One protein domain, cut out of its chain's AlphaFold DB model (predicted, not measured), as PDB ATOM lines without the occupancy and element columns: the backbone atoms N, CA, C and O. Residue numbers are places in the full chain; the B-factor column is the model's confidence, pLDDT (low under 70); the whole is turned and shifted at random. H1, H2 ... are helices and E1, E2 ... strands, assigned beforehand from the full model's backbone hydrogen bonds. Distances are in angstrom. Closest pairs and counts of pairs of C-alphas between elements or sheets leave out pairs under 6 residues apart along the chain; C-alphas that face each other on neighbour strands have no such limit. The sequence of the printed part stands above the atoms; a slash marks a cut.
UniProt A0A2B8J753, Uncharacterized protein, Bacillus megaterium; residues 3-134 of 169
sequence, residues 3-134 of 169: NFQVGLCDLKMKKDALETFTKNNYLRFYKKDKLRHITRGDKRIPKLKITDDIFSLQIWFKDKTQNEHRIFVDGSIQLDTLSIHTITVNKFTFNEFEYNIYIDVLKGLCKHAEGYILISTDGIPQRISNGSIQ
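This is residues 3 to 134 of the 169 residues of an uncharacterized protein of Bacillus megaterium (UniProt A0A2B8J753). A seven-stranded antiparallel sheet, curled like part of a barrel, wraps round H2, and H1 packs along edge strand E2 on the same face. Residues 31 to 37 stick out. Printed are 132 residues with two named helices and seven named strands, along the chain E1 H1 E2 E3 E4 H2 E5 E6 E7; the sheet's order is E2 E3 E4 E1 E5 E6 E7. The class is mixed, helices and strands; the whole is compact, radius of gyration of the C-alphas 14.6 A, spans 38 by 38 by 21 A.

E1, residues 3 to 14, bends by 62 degrees at residue 8; it is antiparallel to E4, residues 81 to 89 (N 13 to O 82, 2.9 A), and to E5, residues 114 to 121 (N 7 to O 118, 2.8 A). H1, residues 15 to 31, is on the sheet over E2, residues 54 to 62, at a height over the sheet of 7.9 A; the closest C-alphas, of Phe 29 and Phe 61, are 5.8 A apart. E2, E3, residues 68 to 78, and E4 form a meander of two hairpins, each strand the antiparallel neighbour of the one before, with N 57 to O 73 at 2.8 A and N 72 to O 88 at 2.9 A. The sheet curls round H2, residues 96 to 110. Residues 105 to 109 of H2 alone touch H1, opposite ways at a shallow tilt of 29 degrees; the closest C-alphas, of Phe 21 and Leu 109, are 6.6 A apart. E4, H2 and E5 form a split strand-helix-strand unit, E1 between its strands, with a right-handed crossover. E5, E6, residues 124 to 129, and E7, residues 132 to 134, form another meander, with N 119 to O 126 at 2.9 A and N 129 to O 132 at 3.0 A. In H1 and H2 every O i to N i+4 pair is within hydrogen-bond range.

E1 runs 31.7 A from C-alpha 3 at (14.423, 2.951, -35.099). H1 is 22.7 A long, E2 27.1 A, E3 32.0 A, E4 23.4 A, H2 20.9 A and E5 22.6 A. E7 ends at C-alpha 134, (9.555, 16.615, -45.943).

The C-alphas farthest apart, of Arg 40 and Ile 124, are 41.3 A apart. The printed part has no cut. The link from H1 to E2 is long, 22 residues. Residues 30 to 52 have pLDDT under 70; the mean of the printed part is 82.1.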
ATOM      1  N   ASN A   3      13.150   3.126 -34.417       92.38
ATOM      2  CA  ASN A   3      14.423   2.951 -35.099       92.38
ATOM      3  C   ASN A   3      14.718   4.185 -35.947       92.38
ATOM      4  O   ASN A   3      13.874   4.619 -36.722       92.38
ATOM      5  N   PHE A   4      15.911   4.745 -35.811       92.75
ATOM      6  CA  PHE A   4      16.330   5.957 -36.495       92.75
ATOM      7  C   PHE A   4      17.664   5.739 -37.199       92.75
ATOM      8  O   PHE A   4      18.633   5.260 -36.603       92.75
ATOM      9  N   GLN A   5      17.721   6.133 -38.465       92.81
ATOM     10  CA  GLN A   5      18.922   6.071 -39.283       92.81
ATOM     11  C   GLN A   5      19.103   7.374 -40.052       92.81
ATOM     12  O   GLN A   5      18.143   7.944 -40.571       92.81
ATOM     13  N   VAL A   6      20.354   7.817 -40.149       92.50
ATOM     14  CA  VAL A   6      20.756   8.877 -41.073       92.50
ATOM     15  C   VAL A   6      21.368   8.214 -42.298       92.50
ATOM     16  O   VAL A   6      22.267   7.386 -42.167       92.50
ATOM     17  N   GLY A   7      20.819   8.534 -43.463       89.06
ATOM     18  CA  GLY A   7      21.266   8.035 -44.756       89.06
ATOM     19  C   GLY A   7      22.169   9.042 -45.462       89.06
ATOM     20  O   GLY A   7      23.025   9.676 -44.846       89.06
ATOM     21  N   LEU A   8      21.962   9.185 -46.774       89.50
ATOM     22  CA  LEU A   8      22.715  10.120 -47.607       89.50
ATOM     23  C   LEU A   8      22.559  11.564 -47.110       89.50
ATOM     24  O   LEU A   8      21.460  12.009 -46.777       89.50
ATOM     25  N   CYS A   9      23.664  12.298 -47.121       91.50
ATOM     26  CA  CYS A   9      23.730  13.708 -46.784       91.50
ATOM     27  C   CYS A   9      24.478  14.439 -47.899       91.50
ATOM     28  O   CYS A   9      25.551  14.000 -48.305       91.50
ATOM     29  N   ASP A  10      23.911  15.542 -48.376       90.44
ATOM     30  CA  ASP A  10      24.604  16.515 -49.217       90.44
ATOM     31  C   ASP A  10      24.230  17.887 -48.676       90.44
ATOM     32  O   ASP A  10      23.153  18.410 -48.969       90.44
ATOM     33  N   LEU A  11      25.076  18.423 -47.796       94.62
ATOM     34  CA  LEU A  11      24.908  19.768 -47.260       94.62
ATOM     35  C   LEU A  11      26.119  20.621 -47.585       94.62
ATOM     36  O   LEU A  11      27.252  20.233 -47.307       94.62
ATOM     37  N   LYS A  12      25.868  21.827 -48.086       94.75
ATOM     38  CA  LYS A  12      26.897  22.817 -48.398       94.75
ATOM     39  C   LYS A  12      26.657  24.078 -47.595       94.75
ATOM     40  O   LYS A  12      25.551  24.614 -47.569       94.75
ATOM     41  N   MET A  13      27.688  24.561 -46.918       93.94
ATOM     42  CA  MET A  13      27.585  25.779 -46.123       93.94
ATOM     43  C   MET A  13      28.920  26.501 -46.011       93.94
ATOM     44  O   MET A  13      29.986  25.904 -46.136       93.94
ATOM     45  N   LYS A  14      28.864  27.801 -45.724       91.38
ATOM     46  CA  LYS A  14      30.064  28.570 -45.381       91.38
ATOM     47  C   LYS A  14      30.559  28.189 -43.988       91.38
ATOM     48  O   LYS A  14      29.754  27.889 -43.102       91.38
ATOM     49  N   LYS A  15      31.868  28.293 -43.767       85.81
ATOM     50  CA  LYS A  15      32.489  28.039 -42.457       85.81
ATOM     51  C   LYS A  15      31.822  28.821 -41.316       85.81
ATOM     52  O   LYS A  15      31.430  28.218 -40.318       85.81
ATOM     53  N   ASP A  16      31.587  30.118 -41.502       86.12
ATOM     54  CA  ASP A  16      30.956  30.982 -40.489       86.12
ATOM     55  C   ASP A  16      29.535  30.528 -40.112       86.12
ATOM     56  O   ASP A  16      29.097  30.676 -38.966       86.12
ATOM     57  N   ALA A  17      28.802  29.944 -41.067       89.62
ATOM     58  CA  ALA A  17      27.467  29.408 -40.822       89.62
ATOM     59  C   ALA A  17      27.528  28.162 -39.923       89.62
ATOM     60  O   ALA A  17      26.728  28.040 -38.991       89.62
ATOM     61  N   LEU A  18      28.512  27.282 -40.140       86.56
ATOM     62  CA  LEU A  18      28.748  26.117 -39.284       86.56
ATOM     63  C   LEU A  18      29.195  26.529 -37.871       86.56
ATOM     64  O   LEU A  18      28.696  25.995 -36.875       86.56
ATOM     65  N   GLU A  19      30.091  27.509 -37.753       83.50
ATOM     66  CA  GLU A  19      30.519  28.055 -36.457       83.50
ATOM     67  C   GLU A  19      29.350  28.705 -35.699       83.50
ATOM     68  O   GLU A  19      29.156  28.472 -34.502       83.50
ATOM     69  N   THR A  20      28.500  29.456 -36.402       86.62
ATOM     70  CA  THR A  20      27.284  30.042 -35.824       86.62
ATOM     71  C   THR A  20      26.324  28.962 -35.330       86.62
ATOM     72  O   THR A  20      25.829  29.039 -34.202       86.62
ATOM     73  N   PHE A  21      26.082  27.928 -36.138       87.69
ATOM     74  CA  PHE A  21      25.224  26.807 -35.766       87.69
ATOM     75  C   PHE A  21      25.745  26.075 -34.521       87.69
ATOM     76  O   PHE A  21      24.996  25.893 -33.559       87.69
ATOM     77  N   THR A  22      27.025  25.700 -34.496       82.94
ATOM     78  CA  THR A  22      27.631  24.976 -33.363       82.94
ATOM     79  C   THR A  22      27.595  25.791 -32.076       82.94
ATOM     80  O   THR A  22      27.227  25.265 -31.022       82.94
ATOM     81  N   LYS A  23      27.883  27.095 -32.153       81.69
ATOM     82  CA  LYS A  23      27.768  28.020 -31.020       81.69
ATOM     83  C   LYS A  23      26.328  28.124 -30.520       81.69
ATOM     84  O   LYS A  23      26.100  28.029 -29.314       81.69
ATOM     85  N   ASN A  24      25.353  28.284 -31.413       83.81
ATOM     86  CA  ASN A  24      23.938  28.367 -31.041       83.81
ATOM     87  C   ASN A  24      23.438  27.070 -30.402       83.81
ATOM     88  O   ASN A  24      22.729  27.114 -29.394       83.81
ATOM     89  N   ASN A  25      23.845  25.925 -30.948       81.56
ATOM     90  CA  ASN A  25      23.544  24.613 -30.393       81.56
ATOM     91  C   ASN A  25      24.112  24.489 -28.970       81.56
ATOM     92  O   ASN A  25      23.366  24.247 -28.021       81.56
ATOM     93  N   TYR A  26      25.396  24.807 -28.788       77.75
ATOM     94  CA  TYR A  26      26.033  24.821 -27.474       77.75
ATOM     95  C   TYR A  26      25.297  25.736 -26.482       77.75
ATOM     96  O   TYR A  26      24.962  25.320 -25.375       77.75
ATOM     97  N   LEU A  27      24.980  26.974 -26.870       76.75
ATOM     98  CA  LEU A  27      24.271  27.920 -26.004       76.75
ATOM     99  C   LEU A  27      22.876  27.420 -25.606       76.75
ATOM    100  O   LEU A  27      22.497  27.557 -24.439       76.75
ATOM    101  N   ARG A  28      22.137  26.814 -26.548       77.38
ATOM    102  CA  ARG A  28      20.801  26.240 -26.320       77.38
ATOM    103  C   ARG A  28      20.832  25.146 -25.256       77.38
ATOM    104  O   ARG A  28      19.952  25.132 -24.402       77.38
ATOM    105  N   PHE A  29      21.825  24.260 -25.302       74.25
ATOM    106  CA  PHE A  29      21.876  23.080 -24.433       74.25
ATOM    107  C   PHE A  29      22.694  23.264 -23.154       74.25
ATOM    108  O   PHE A  29      22.463  22.546 -22.184       74.25
ATOM    109  N   TYR A  30      23.630  24.215 -23.131       67.81
ATOM    110  CA  TYR A  30      24.597  24.336 -22.038       67.81
ATOM    111  C   TYR A  30      24.598  25.696 -21.332       67.81
ATOM    112  O   TYR A  30      25.086  25.758 -20.206       67.81
ATOM    113  N   LYS A  31      24.057  26.779 -21.920       61.56
ATOM    114  CA  LYS A  31      24.137  28.126 -21.309       61.56
ATOM    115  C   LYS A  31      22.804  28.717 -20.830       61.56
ATOM    116  O   LYS A  31      22.838  29.600 -19.979       61.56
ATOM    117  N   LYS A  32      21.639  28.242 -21.289       51.59
ATOM    118  CA  LYS A  32      20.335  28.673 -20.738       51.59
ATOM    119  C   LYS A  32      20.044  27.994 -19.379       51.59
ATOM    120  O   LYS A  32      19.356  26.987 -19.296       51.59
ATOM    121  N   ASP A  33      20.625  28.557 -18.319       48.94
ATOM    122  CA  ASP A  33      20.098  28.631 -16.940       48.94
ATOM    123  C   ASP A  33      19.912  27.388 -16.038       48.94
ATOM    124  O   ASP A  33      19.158  27.475 -15.072       48.94
ATOM    125  N   LYS A  34      20.643  26.267 -16.194       46.31
ATOM    126  CA  LYS A  34      20.640  25.215 -15.131       46.31
ATOM    127  C   LYS A  34      21.964  24.564 -14.721       46.31
ATOM    128  O   LYS A  34      21.955  23.749 -13.805       46.31
ATOM    129  N   LEU A  35      23.112  24.914 -15.302       45.38
ATOM    130  CA  LEU A  35      24.381  24.249 -14.962       45.38
ATOM    131  C   LEU A  35      25.539  25.248 -14.850       45.38
ATOM    132  O   LEU A  35      26.384  25.355 -15.729       45.38
ATOM    133  N   ARG A  36      25.602  25.959 -13.714       41.88
ATOM    134  CA  ARG A  36      26.813  26.683 -13.266       41.88
ATOM    135  C   ARG A  36      27.927  25.753 -12.770       41.88
ATOM    136  O   ARG A  36      29.009  26.218 -12.431       41.88
ATOM    137  N   HIS A  37      27.697  24.444 -12.749       40.75
ATOM    138  CA  HIS A  37      28.666  23.468 -12.278       40.75
ATOM    139  C   HIS A  37      28.899  22.440 -13.386       40.75
ATOM    140  O   HIS A  37      27.953  21.870 -13.916       40.75
ATOM    141  N   ILE A  38      30.172  22.204 -13.712       42.50
ATOM    142  CA  ILE A  38      30.683  21.347 -14.798       42.50
ATOM    143  C   ILE A  38      30.773  22.032 -16.177       42.50
ATOM    144  O   ILE A  38      30.371  21.495 -17.202       42.50
ATOM    145  N   THR A  39      31.455  23.169 -16.245       39.47
ATOM    146  CA  THR A  39      32.308  23.440 -17.411       39.47
ATOM    147  C   THR A  39      33.661  23.900 -16.904       39.47
ATOM    148  O   THR A  39      33.864  25.077 -16.619       39.47
ATOM    149  N   ARG A  40      34.613  22.962 -16.795       42.03
ATOM    150  CA  ARG A  40      36.016  23.334 -16.999       42.03
ATOM    151  C   ARG A  40      36.064  23.933 -18.405       42.03
ATOM    152  O   ARG A  40      35.678  23.251 -19.357       42.03
ATOM    153  N   GLY A  41      36.407  25.217 -18.473       41.00
ATOM    154  CA  GLY A  41      36.413  26.023 -19.690       41.00
ATOM    155  C   GLY A  41      37.112  25.328 -20.859       41.00
ATOM    156  O   GLY A  41      37.953  24.449 -20.679       41.00
ATOM    157  N   ASP A  42      36.700  25.702 -22.066       42.59
ATOM    158  CA  ASP A  42      37.311  25.367 -23.360       42.59
ATOM    159  C   ASP A  42      37.248  23.926 -23.880       42.59
ATOM    160  O   ASP A  42      37.432  23.720 -25.080       42.59
ATOM    161  N   LYS A  43      36.948  22.907 -23.063       46.56
ATOM    162  CA  LYS A  43      37.031  21.505 -23.531       46.56
ATOM    163  C   LYS A  43      35.850  20.994 -24.368       46.56
ATOM    164  O   LYS A  43      35.964  19.910 -24.929       46.56
ATOM    165  N   ARG A  44      34.721  21.710 -24.428       50.62
ATOM    166  CA  ARG A  44      33.462  21.181 -25.001       50.62
ATOM    167  C   ARG A  44      32.854  21.985 -26.145       50.62
ATOM    168  O   ARG A  44      31.876  21.528 -26.727       50.62
ATOM    169  N   ILE A  45      33.410  23.148 -26.483       54.47
ATOM    170  CA  ILE A  45      33.059  23.784 -27.755       54.47
ATOM    171  C   ILE A  45      33.575  22.835 -28.844       54.47
ATOM    172  O   ILE A  45      34.755  22.476 -28.777       54.47
ATOM    173  N   PRO A  46      32.734  22.390 -29.793       54.66
ATOM    174  CA  PRO A  46      33.183  21.580 -30.911       54.66
ATOM    175  C   PRO A  46      34.346  22.291 -31.609       54.66
ATOM    176  O   PRO A  46      34.153  23.313 -32.264       54.66
ATOM    177  N   LYS A  47      35.575  21.808 -31.414       54.75
ATOM    178  CA  LYS A  47      36.720  22.319 -32.164       54.75
ATOM    179  C   LYS A  47      36.635  21.666 -33.529       54.75
ATOM    180  O   LYS A  47      36.864  20.465 -33.637       54.75
ATOM    181  N   LEU A  48      36.244  22.449 -34.529       60.38
ATOM    182  CA  LEU A  48      36.280  22.033 -35.923       60.38
ATOM    183  C   LEU A  48      37.715  21.585 -36.224       60.38
ATOM    184  O   LEU A  48      38.634  22.405 -36.238       60.38
ATOM    185  N   LYS A  49      37.925  20.274 -36.372       60.53
ATOM    186  CA  LYS A  49      39.234  19.758 -36.751       60.53
ATOM    187  C   LYS A  49      39.297  19.846 -38.263       60.53
ATOM    188  O   LYS A  49      38.719  19.008 -38.947       60.53
ATOM    189  N   ILE A  50      39.949  20.894 -38.745       61.22
ATOM    190  CA  ILE A  50      40.244  21.089 -40.158       61.22
ATOM    191  C   ILE A  50      41.631  20.506 -40.435       61.22
ATOM    192  O   ILE A  50      42.591  20.813 -39.730       61.22
ATOM    193  N   THR A  51      41.712  19.676 -41.460       68.75
ATOM    194  CA  THR A  51      42.936  19.400 -42.232       68.75
ATOM    195  C   THR A  51      42.749  19.978 -43.634       68.75
ATOM    196  O   THR A  51      41.630  20.367 -43.955       68.75
ATOM    197  N   ASP A  52      43.807  20.033 -44.446       63.50
ATOM    198  CA  ASP A  52      43.843  20.806 -45.702       63.50
ATOM    199  C   ASP A  52      42.580  20.663 -46.578       63.50
ATOM    200  O   ASP A  52      42.036  21.683 -46.997       63.50
ATOM    201  N   ASP A  53      42.023  19.450 -46.719       82.31
ATOM    202  CA  ASP A  53      40.850  19.200 -47.577       82.31
ATOM    203  C   ASP A  53      39.629  18.587 -46.861       82.31
ATOM    204  O   ASP A  53      38.563  18.435 -47.462       82.31
ATOM    205  N   ILE A  54      39.748  18.206 -45.583       87.00
ATOM    206  CA  ILE A  54      38.678  17.515 -44.836       87.00
ATOM    207  C   ILE A  54      38.457  18.111 -43.452       87.00
ATOM    208  O   ILE A  54      39.393  18.589 -42.802       87.00
ATOM    209  N   PHE A  55      37.218  18.026 -42.970       86.81
ATOM    210  CA  PHE A  55      36.873  18.386 -41.603       86.81
ATOM    211  C   PHE A  55      36.046  17.311 -40.912       86.81
ATOM    212  O   PHE A  55      35.263  16.594 -41.532       86.81
ATOM    213  N   SER A  56      36.203  17.261 -39.593       86.00
ATOM    214  CA  SER A  56      35.376  16.453 -38.707       86.00
ATOM    215  C   SER A  56      34.947  17.275 -37.497       86.00
ATOM    216  O   SER A  56      35.706  18.104 -36.970       86.00
ATOM    217  N   LEU A  57      33.713  17.059 -37.057       86.38
ATOM    218  CA  LEU A  57      33.075  17.804 -35.987       86.38
ATOM    219  C   LEU A  57      32.195  16.884 -35.139       86.38
ATOM    220  O   LEU A  57      31.415  16.088 -35.649       86.38
ATOM    221  N   GLN A  58      32.268  17.054 -33.819       85.62
ATOM    222  CA  GLN A  58      31.350  16.409 -32.881       85.62
ATOM    223  C   GLN A  58      30.400  17.445 -32.290       85.62
ATOM    224  O   GLN A  58      30.830  18.345 -31.568       85.62
ATOM    225  N   ILE A  59      29.107  17.303 -32.563       85.88
ATOM    226  CA  ILE A  59      28.061  18.158 -32.005       85.88
ATOM    227  C   ILE A  59      27.485  17.459 -30.781       85.88
ATOM    228  O   ILE A  59      26.836  16.421 -30.898       85.88
ATOM    229  N   TRP A  60      27.712  18.044 -29.610       83.50
ATOM    230  CA  TRP A  60      27.203  17.543 -28.337       83.50
ATOM    231  C   TRP A  60      25.954  18.311 -27.916       83.50
ATOM    232  O   TRP A  60      25.937  19.538 -27.969       83.50
ATOM    233  N   PHE A  61      24.944  17.609 -27.412       83.31
ATOM    234  CA  PHE A  61      23.715  18.208 -26.887       83.31
ATOM    235  C   PHE A  61      23.127  17.353 -25.765       83.31
ATOM    236  O   PHE A  61      23.543  16.218 -25.551       83.31
ATOM    237  N   LYS A  62      22.176  17.920 -25.020       80.94
ATOM    238  CA  LYS A  62      21.467  17.229 -23.941       80.94
ATOM    239  C   LYS A  62      19.996  17.084 -24.274       80.94
ATOM    240  O   LYS A  62      19.392  18.012 -24.812       80.94
ATOM    241  N   ASP A  63      19.415  15.947 -23.921       80.06
ATOM    242  CA  ASP A  63      17.965  15.789 -23.968       80.06
ATOM    243  C   ASP A  63      17.280  16.428 -22.743       80.06
ATOM    244  O   ASP A  63      17.915  16.993 -21.846       80.06
ATOM    245  N   LYS A  64      15.945  16.340 -22.695       76.38
ATOM    246  CA  LYS A  64      15.147  16.867 -21.575       76.38
ATOM    247  C   LYS A  64      15.460  16.180 -20.239       76.38
ATOM    248  O   LYS A  64      15.264  16.795 -19.194       76.38
ATOM    249  N   THR A  65      15.972  14.951 -20.272       80.62
ATOM    250  CA  THR A  65      16.385  14.170 -19.097       80.62
ATOM    251  C   THR A  65      17.835  14.425 -18.676       80.62
ATOM    252  O   THR A  65      18.308  13.793 -17.742       80.62
ATOM    253  N   GLN A  66      18.521  15.392 -19.302       77.44
ATOM    254  CA  GLN A  66      19.930  15.742 -19.067       77.44
ATOM    255  C   GLN A  66      20.950  14.698 -19.544       77.44
ATOM    256  O   GLN A  66      22.142  14.868 -19.271       77.44
ATOM    257  N   ASN A  67      20.530  13.677 -20.298       80.88
ATOM    258  CA  ASN A  67      21.471  12.731 -20.890       80.88
ATOM    259  C   ASN A  67      22.225  13.397 -22.039       80.88
ATOM    260  O   ASN A  67      21.650  14.163 -22.816       80.88
ATOM    261  N   GLU A  68      23.522  13.106 -22.129       82.50
ATOM    262  CA  GLU A  68      24.395  13.645 -23.168       82.50
ATOM    263  C   GLU A  68      24.338  12.787 -24.428       82.50
ATOM    264  O   GLU A  68      24.489  11.566 -24.398       82.50
ATOM    265  N   HIS A  69      24.171  13.471 -25.550       84.94
ATOM    266  CA  HIS A  69      24.063  12.912 -26.886       84.94
ATOM    267  C   HIS A  69      25.107  13.552 -27.789       84.94
ATOM    268  O   HIS A  69      25.569  14.672 -27.536       84.94
ATOM    269  N   ARG A  70      25.486  12.836 -28.848       86.31
ATOM    270  CA  ARG A  70      26.472  13.321 -29.811       86.31
ATOM    271  C   ARG A  70      26.127  12.908 -31.233       86.31
ATOM    272  O   ARG A  70      25.716  11.773 -31.471       86.31
ATOM    273  N   ILE A  71      26.374  13.825 -32.158       90.31
ATOM    274  CA  ILE A  71      26.359  13.592 -33.599       90.31
ATOM    275  C   ILE A  71      27.766  13.848 -34.131       90.31
ATOM    276  O   ILE A  71      28.398  14.844 -33.768       90.31
ATOM    277  N   PHE A  72      28.248  12.950 -34.979       90.25
ATOM    278  CA  PHE A  72      29.483  13.113 -35.734       90.25
ATOM    279  C   PHE A  72      29.147  13.642 -37.118       90.25
ATOM    280  O   PHE A  72      28.173  13.199 -37.724       90.25
ATOM    281  N   VAL A  73      29.927  14.609 -37.581       91.12
ATOM    282  CA  VAL A  73      29.767  15.248 -38.881       91.12
ATOM    283  C   VAL A  73      31.123  15.253 -39.557       91.12
ATOM    284  O   VAL A  73      32.071  15.825 -39.018       91.12
ATOM    285  N   ASP A  74      31.188  14.646 -40.734       91.00
ATOM    286  CA  ASP A  74      32.403  14.524 -41.528       91.00
ATOM    287  C   ASP A  74      32.159  15.071 -42.935       91.00
ATOM    288  O   ASP A  74      31.082  14.911 -43.525       91.00
ATOM    289  N   GLY A  75      33.165  15.758 -43.469       92.12
ATOM    290  CA  GLY A  75      33.027  16.490 -44.715       92.12
ATOM    291  C   GLY A  75      34.349  16.919 -45.335       92.12
ATOM    292  O   GLY A  75      35.428  16.662 -44.797       92.12
ATOM    293  N   SER A  76      34.250  17.596 -46.473       92.31
ATOM    294  CA  SER A  76      35.378  18.197 -47.180       92.31
ATOM    295  C   SER A  76      35.299  19.719 -47.184       92.31
ATOM    296  O   SER A  76      34.229  20.312 -47.029       92.31
ATOM    297  N   ILE A  77      36.450  20.351 -47.372       89.19
ATOM    298  CA  ILE A  77      36.584  21.797 -47.509       89.19
ATOM    299  C   ILE A  77      37.072  22.082 -48.917       89.19
ATOM    300  O   ILE A  77      38.038  21.484 -49.377       89.19
ATOM    301  N   GLN A  78      36.407  23.003 -49.601       87.62
ATOM    302  CA  GLN A  78      36.891  23.536 -50.864       87.62
ATOM    303  C   GLN A  78      36.687  25.048 -50.857       87.62
ATOM    304  O   GLN A  78      35.551  25.525 -50.792       87.62
ATOM    305  N   LEU A  79      37.791  25.800 -50.921       84.62
ATOM    306  CA  LEU A  79      37.790  27.254 -50.718       84.62
ATOM    307  C   LEU A  79      37.110  27.593 -49.372       84.62
ATOM    308  O   LEU A  79      37.501  27.057 -48.339       84.62
ATOM    309  N   ASP A  80      36.061  28.419 -49.386       83.06
ATOM    310  CA  ASP A  80      35.285  28.800 -48.197       83.06
ATOM    311  C   ASP A  80      34.016  27.952 -47.986       83.06
ATOM    312  O   ASP A  80      33.174  28.269 -47.136       83.06
ATOM    313  N   THR A  81      33.848  26.881 -48.769       89.81
ATOM    314  CA  THR A  81      32.667  26.012 -48.715       89.81
ATOM    315  C   THR A  81      32.994  24.705 -48.007       89.81
ATOM    316  O   THR A  81      33.901  23.969 -48.393       89.81
ATOM    317  N   LEU A  82      32.210  24.401 -46.978       92.06
ATOM    318  CA  LEU A  82      32.191  23.118 -46.293       92.06
ATOM    319  C   LEU A  82      31.101  22.249 -46.914       92.06
ATOM    320  O   LEU A  82      29.940  22.658 -46.951       92.06
ATOM    321  N   SER A  83      31.477  21.058 -47.373       94.12
ATOM    322  CA  SER A  83      30.543  20.034 -47.849       94.12
ATOM    323  C   SER A  83      30.478  18.908 -46.825       94.12
ATOM    324  O   SER A  83      31.489  18.262 -46.564       94.12
ATOM    325  N   ILE A  84      29.317  18.686 -46.214       93.94
ATOM    326  CA  ILE A  84      29.083  17.582 -45.277       93.94
ATOM    327  C   ILE A  84      28.614  16.373 -46.077       93.94
ATOM    328  O   ILE A  84      27.560  16.426 -46.710       93.94
ATOM    329  N   HIS A  85      29.361  15.276 -45.971       90.38
ATOM    330  CA  HIS A  85      29.077  14.025 -46.681       90.38
ATOM    331  C   HIS A  85      28.454  12.978 -45.770       90.38
ATOM    332  O   HIS A  85      27.711  12.105 -46.212       90.38
ATOM    333  N   THR A  86      28.788  13.010 -44.480       91.94
ATOM    334  CA  THR A  86      28.360  11.978 -43.538       91.94
ATOM    335  C   THR A  86      27.965  12.590 -42.209       91.94
ATOM    336  O   THR A  86      28.641  13.463 -41.665       91.94
ATOM    337  N   ILE A  87      26.841  12.108 -41.687       94.06
ATOM    338  CA  ILE A  87      26.357  12.414 -40.351       94.06
ATOM    339  C   ILE A  87      26.086  11.083 -39.655       94.06
ATOM    340  O   ILE A  87      25.297  10.274 -40.137       94.06
ATOM    341  N   THR A  88      26.725  10.851 -38.513       91.94
ATOM    342  CA  THR A  88      26.559   9.615 -37.739       91.94
ATOM    343  C   THR A  88      26.007   9.920 -36.354       91.94
ATOM    344  O   THR A  88      26.513  10.779 -35.630       91.94
ATOM    345  N   VAL A  89      24.968   9.185 -35.964       90.31
ATOM    346  CA  VAL A  89      24.388   9.211 -34.615       90.31
ATOM    347  C   VAL A  89      24.982   8.086 -33.768       90.31
ATOM    348  O   VAL A  89      25.328   7.026 -34.280       90.31
ATOM    349  N   ASN A  90      25.118   8.292 -32.459       83.00
ATOM    350  CA  ASN A  90      25.704   7.298 -31.547       83.00
ATOM    351  C   ASN A  90      24.725   6.193 -31.094       83.00
ATOM    352  O   ASN A  90      25.123   5.321 -30.322       83.00
ATOM    353  N   LYS A  91      23.456   6.249 -31.514       82.56
ATOM    354  CA  LYS A  91      22.388   5.317 -31.137       82.56
ATOM    355  C   LYS A  91      21.349   5.262 -32.262       82.56
ATOM    356  O   LYS A  91      21.071   6.281 -32.883       82.56
ATOM    357  N   PHE A  92      20.786   4.077 -32.496       85.25
ATOM    358  CA  PHE A  92      19.839   3.808 -33.590       85.25
ATOM    359  C   PHE A  92      18.399   3.590 -33.123       85.25
ATOM    360  O   PHE A  92      17.508   3.455 -33.949       85.25
ATOM    361  N   THR A  93      18.152   3.548 -31.814       90.56
ATOM    362  CA  THR A  93      16.809   3.368 -31.253       90.56
ATOM    363  C   THR A  93      16.513   4.506 -30.294       90.56
ATOM    364  O   THR A  93      17.195   4.665 -29.281       90.56
ATOM    365  N   PHE A  94      15.495   5.299 -30.594       88.38
ATOM    366  CA  PHE A  94      15.139   6.490 -29.838       88.38
ATOM    367  C   PHE A  94      13.792   6.340 -29.136       88.38
ATOM    368  O   PHE A  94      12.852   5.717 -29.636       88.38
ATOM    369  N   ASN A  95      13.679   6.929 -27.950       90.56
ATOM    370  CA  ASN A  95      12.373   7.330 -27.439       90.56
ATOM    371  C   ASN A  95      11.916   8.634 -28.123       90.56
ATOM    372  O   ASN A  95      12.668   9.266 -28.862       90.56
ATOM    373  N   GLU A  96      10.676   9.050 -27.877       89.44
ATOM    374  CA  GLU A  96      10.099  10.240 -28.513       89.44
ATOM    375  C   GLU A  96      10.866  11.535 -28.199       89.44
ATOM    376  O   GLU A  96      11.050  12.389 -29.067       89.44
ATOM    377  N   PHE A  97      11.370  11.686 -26.972       87.62
ATOM    378  CA  PHE A  97      12.129  12.873 -26.576       87.62
ATOM    379  C   PHE A  97      13.504  12.930 -27.239       87.62
ATOM    380  O   PHE A  97      13.909  13.999 -27.697       87.62
ATOM    381  N   GLU A  98      14.202  11.794 -27.294       89.62
ATOM    382  CA  GLU A  98      15.474  11.646 -28.001       89.62
ATOM    383  C   GLU A  98      15.276  11.957 -29.486       89.62
ATOM    384  O   GLU A  98      15.931  12.844 -30.022       89.62
ATOM    385  N   TYR A  99      14.302  11.315 -30.132       91.00
ATOM    386  CA  TYR A  99      14.004  11.543 -31.542       91.00
ATOM    387  C   TYR A  99      13.777  13.029 -31.848       91.00
ATOM    388  O   TYR A  99      14.456  13.601 -32.701       91.00
ATOM    389  N   ASN A 100      12.891  13.682 -31.092       90.62
ATOM    390  CA  ASN A 100      12.573  15.092 -31.304       90.62
ATOM    391  C   ASN A 100      13.805  15.994 -31.174       90.62
ATOM    392  O   ASN A 100      13.963  16.926 -31.963       90.62
ATOM    393  N   ILE A 101      14.698  15.720 -30.216       89.88
ATOM    394  CA  ILE A 101      15.876  16.566 -30.038       89.88
ATOM    395  C   ILE A 101      16.938  16.332 -31.116       89.88
ATOM    396  O   ILE A 101      17.535  17.301 -31.580       89.88
ATOM    397  N   TYR A 102      17.129  15.093 -31.579       92.38
ATOM    398  CA  TYR A 102      18.010  14.806 -32.719       92.38
ATOM    399  C   TYR A 102      17.502  15.496 -33.982       92.38
ATOM    400  O   TYR A 102      18.259  16.200 -34.650       92.38
ATOM    401  N   ILE A 103      16.206  15.367 -34.269       93.50
ATOM    402  CA  ILE A 103      15.562  16.034 -35.400       93.50
ATOM    403  C   ILE A 103      15.731  17.551 -35.324       93.50
ATOM    404  O   ILE A 103      16.064  18.176 -36.328       93.50
ATOM    405  N   ASP A 104      15.544  18.154 -34.153       91.94
ATOM    406  CA  ASP A 104      15.744  19.591 -33.961       91.94
ATOM    407  C   ASP A 104      17.178  20.035 -34.274       91.94
ATOM    408  O   ASP A 104      17.384  21.098 -34.864       91.94
ATOM    409  N   VAL A 105      18.174  19.238 -33.878       92.12
ATOM    410  CA  VAL A 105      19.586  19.521 -34.167       92.12
ATOM    411  C   VAL A 105      19.861  19.419 -35.669       92.12
ATOM    412  O   VAL A 105      20.463  20.338 -36.227       92.12
ATOM    413  N   LEU A 106      19.376  18.365 -36.333       94.31
ATOM    414  CA  LEU A 106      19.548  18.163 -37.777       94.31
ATOM    415  C   LEU A 106      18.812  19.229 -38.606       94.31
ATOM    416  O   LEU A 106      19.383  19.786 -39.539       94.31
ATOM    417  N   LYS A 107      17.580  19.596 -38.230       94.56
ATOM    418  CA  LYS A 107      16.853  20.732 -38.823       94.56
ATOM    419  C   LYS A 107      17.621  22.035 -38.640       94.56
ATOM    420  O   LYS A 107      17.730  22.821 -39.577       94.56
ATOM    421  N   GLY A 108      18.169  22.265 -37.448       91.81
ATOM    422  CA  GLY A 108      19.013  23.423 -37.176       91.81
ATOM    423  C   GLY A 108      20.208  23.495 -38.126       91.81
ATOM    424  O   GLY A 108      20.484  24.566 -38.656       91.81
ATOM    425  N   LEU A 109      20.861  22.363 -38.395       92.00
ATOM    426  CA  LEU A 109      21.969  22.282 -39.345       92.00
ATOM    427  C   LEU A 109      21.503  22.602 -40.777       92.00
ATOM    428  O   LEU A 109      22.045  23.515 -41.398       92.00
ATOM    429  N   CYS A 110      20.438  21.948 -41.259       93.12
ATOM    430  CA  CYS A 110      19.867  22.190 -42.595       93.12
ATOM    431  C   CYS A 110      19.310  23.604 -42.797       93.12
ATOM    432  O   CYS A 110      19.075  24.007 -43.927       93.12
ATOM    433  N   LYS A 111      19.035  24.363 -41.732       92.94
ATOM    434  CA  LYS A 111      18.594  25.761 -41.849       92.94
ATOM    435  C   LYS A 111      19.738  26.701 -42.250       92.94
ATOM    436  O   LYS A 111      19.491  27.788 -42.763       92.94
ATOM    437  N   HIS A 112      20.979  26.303 -41.980       90.50
ATOM    438  CA  HIS A 112      22.180  27.089 -42.256       90.50
ATOM    439  C   HIS A 112      22.971  26.573 -43.468       90.50
ATOM    440  O   HIS A 112      24.046  27.100 -43.751       90.50
ATOM    441  N   ALA A 113      22.459  25.548 -44.153       91.75
ATOM    442  CA  ALA A 113      23.106  24.876 -45.271       91.75
ATOM    443  C   ALA A 113      22.152  24.746 -46.463       91.75
ATOM    444  O   ALA A 113      20.940  24.622 -46.294       91.75
ATOM    445  N   GLU A 114      22.717  24.731 -47.662       93.12
ATOM    446  CA  GLU A 114      22.033  24.294 -48.875       93.12
ATOM    447  C   GLU A 114      22.084  22.768 -48.969       93.12
ATOM    448  O   GLU A 114      23.078  22.163 -48.570       93.12
ATOM    449  N   GLY A 115      21.033  22.150 -49.512       91.75
ATOM    450  CA  GLY A 115      20.955  20.702 -49.708       91.75
ATOM    451  C   GLY A 115      20.045  19.986 -48.705       91.75
ATOM    452  O   GLY A 115      19.022  20.533 -48.278       91.75
ATOM    453  N   TYR A 116      20.362  18.729 -48.386       93.25
ATOM    454  CA  TYR A 116      19.474  17.854 -47.622       93.25
ATOM    455  C   TYR A 116      20.182  16.769 -46.798       93.25
ATOM    456  O   TYR A 116      21.313  16.372 -47.062       93.25
ATOM    457  N   ILE A 117      19.441  16.233 -45.824       94.81
ATOM    458  CA  ILE A 117      19.765  15.001 -45.093       94.81
ATOM    459  C   ILE A 117      18.626  14.008 -45.318       94.81
ATOM    460  O   ILE A 117      17.473  14.320 -45.013       94.81
ATOM    461  N   LEU A 118      18.921  12.809 -45.816       93.25
ATOM    462  CA  LEU A 118      17.967  11.703 -45.796       93.25
ATOM    463  C   LEU A 118      18.007  11.017 -44.436       93.25
ATOM    464  O   LEU A 118      19.071  10.701 -43.906       93.25
ATOM    465  N   ILE A 119      16.831  10.768 -43.882       93.88
ATOM    466  CA  ILE A 119      16.656  10.024 -42.641       93.88
ATOM    467  C   ILE A 119      15.616   8.926 -42.854       93.88
ATOM    468  O   ILE A 119      14.770   9.018 -43.744       93.88
ATOM    469  N   SER A 120      15.661   7.898 -42.019       91.00
ATOM    470  CA  SER A 120      14.621   6.878 -41.939       91.00
ATOM    471  C   SER A 120      14.213   6.698 -40.487       91.00
ATOM    472  O   SER A 120      15.076   6.532 -39.621       91.00
ATOM    473  N   THR A 121      12.907   6.752 -40.230       91.00
ATOM    474  CA  THR A 121      12.325   6.469 -38.913       91.00
ATOM    475  C   THR A 121      11.362   5.303 -39.059       91.00
ATOM    476  O   THR A 121      10.429   5.392 -39.849       91.00
ATOM    477  N   ASP A 122      11.621   4.201 -38.356       89.81
ATOM    478  CA  ASP A 122      10.865   2.945 -38.457       89.81
ATOM    479  C   ASP A 122      10.693   2.454 -39.906       89.81
ATOM    480  O   ASP A 122       9.642   1.972 -40.309       89.81
ATOM    481  N   GLY A 123      11.747   2.607 -40.715       85.19
ATOM    482  CA  GLY A 123      11.747   2.215 -42.127       85.19
ATOM    483  C   GLY A 123      11.106   3.238 -43.068       85.19
ATOM    484  O   GLY A 123      11.210   3.077 -44.281       85.19
ATOM    485  N   ILE A 124      10.503   4.313 -42.550       86.88
ATOM    486  CA  ILE A 124       9.862   5.349 -43.361       86.88
ATOM    487  C   ILE A 124      10.898   6.412 -43.755       86.88
ATOM    488  O   ILE A 124      11.355   7.165 -42.886       86.88
ATOM    489  N   PRO A 125      11.244   6.537 -45.052       87.38
ATOM    490  CA  PRO A 125      12.195   7.537 -45.512       87.38
ATOM    491  C   PRO A 125      11.594   8.945 -45.457       87.38
ATOM    492  O   PRO A 125      10.429   9.181 -45.795       87.38
ATOM    493  N   GLN A 126      12.413   9.903 -45.036       91.25
ATOM    494  CA  GLN A 126      12.080  11.323 -44.969       91.25
ATOM    495  C   GLN A 126      13.309  12.153 -45.355       91.25
ATOM    496  O   GLN A 126      14.451  11.702 -45.235       91.25
ATOM    497  N   ARG A 127      13.086  13.393 -45.793       92.75
ATOM    498  CA  ARG A 127      14.157  14.338 -46.136       92.75
ATOM    499  C   ARG A 127      14.103  15.534 -45.199       92.75
ATOM    500  O   ARG A 127      13.038  16.114 -45.012       92.75
ATOM    501  N   ILE A 128      15.234  15.928 -44.628       94.44
ATOM    502  CA  ILE A 128      15.379  17.205 -43.930       94.44
ATOM    503  C   ILE A 128      16.044  18.190 -44.884       94.44
ATOM    504  O   ILE A 128      17.205  18.013 -45.246       94.44
ATOM    505  N   SER A 129      15.331  19.245 -45.254       92.69
ATOM    506  CA  SER A 129      15.842  20.329 -46.096       92.69
ATOM    507  C   SER A 129      15.255  21.656 -45.622       92.69
ATOM    508  O   SER A 129      14.138  21.704 -45.100       92.69
ATOM    509  N   ASN A 130      16.038  22.736 -45.720       90.31
ATOM    510  CA  ASN A 130      15.627  24.081 -45.293       90.31
ATOM    511  C   ASN A 130      14.995  24.117 -43.877       90.31
ATOM    512  O   ASN A 130      13.937  24.701 -43.633       90.31
ATOM    513  N   GLY A 131      15.600  23.385 -42.936       89.56
ATOM    514  CA  GLY A 131      15.141  23.289 -41.547       89.56
ATOM    515  C   GLY A 131      13.797  22.588 -41.311       89.56
ATOM    516  O   GLY A 131      13.271  22.652 -40.199       89.56
ATOM    517  N   SER A 132      13.248  21.897 -42.311       91.12
ATOM    518  CA  SER A 132      11.941  21.236 -42.241       91.12
ATOM    519  C   SER A 132      12.046  19.764 -42.637       91.12
ATOM    520  O   SER A 132      12.925  19.387 -43.403       91.12
ATOM    521  N   ILE A 133      11.155  18.923 -42.097       91.31
ATOM    522  CA  ILE A 133      11.014  17.535 -42.562       91.31
ATOM    523  C   ILE A 133      10.006  17.522 -43.702       91.31
ATOM    524  O   ILE A 133       8.872  17.970 -43.536       91.31
ATOM    525  N   GLN A 134      10.411  16.953 -44.824       87.00
ATOM    526  CA  GLN A 134       9.555  16.615 -45.943       87.00
ATOM    527  C   GLN A 134       9.290  15.113 -45.915       87.00
ATOM    528  O   GLN A 134      10.211  14.289 -45.860       87.00
TER     529      GLN A 134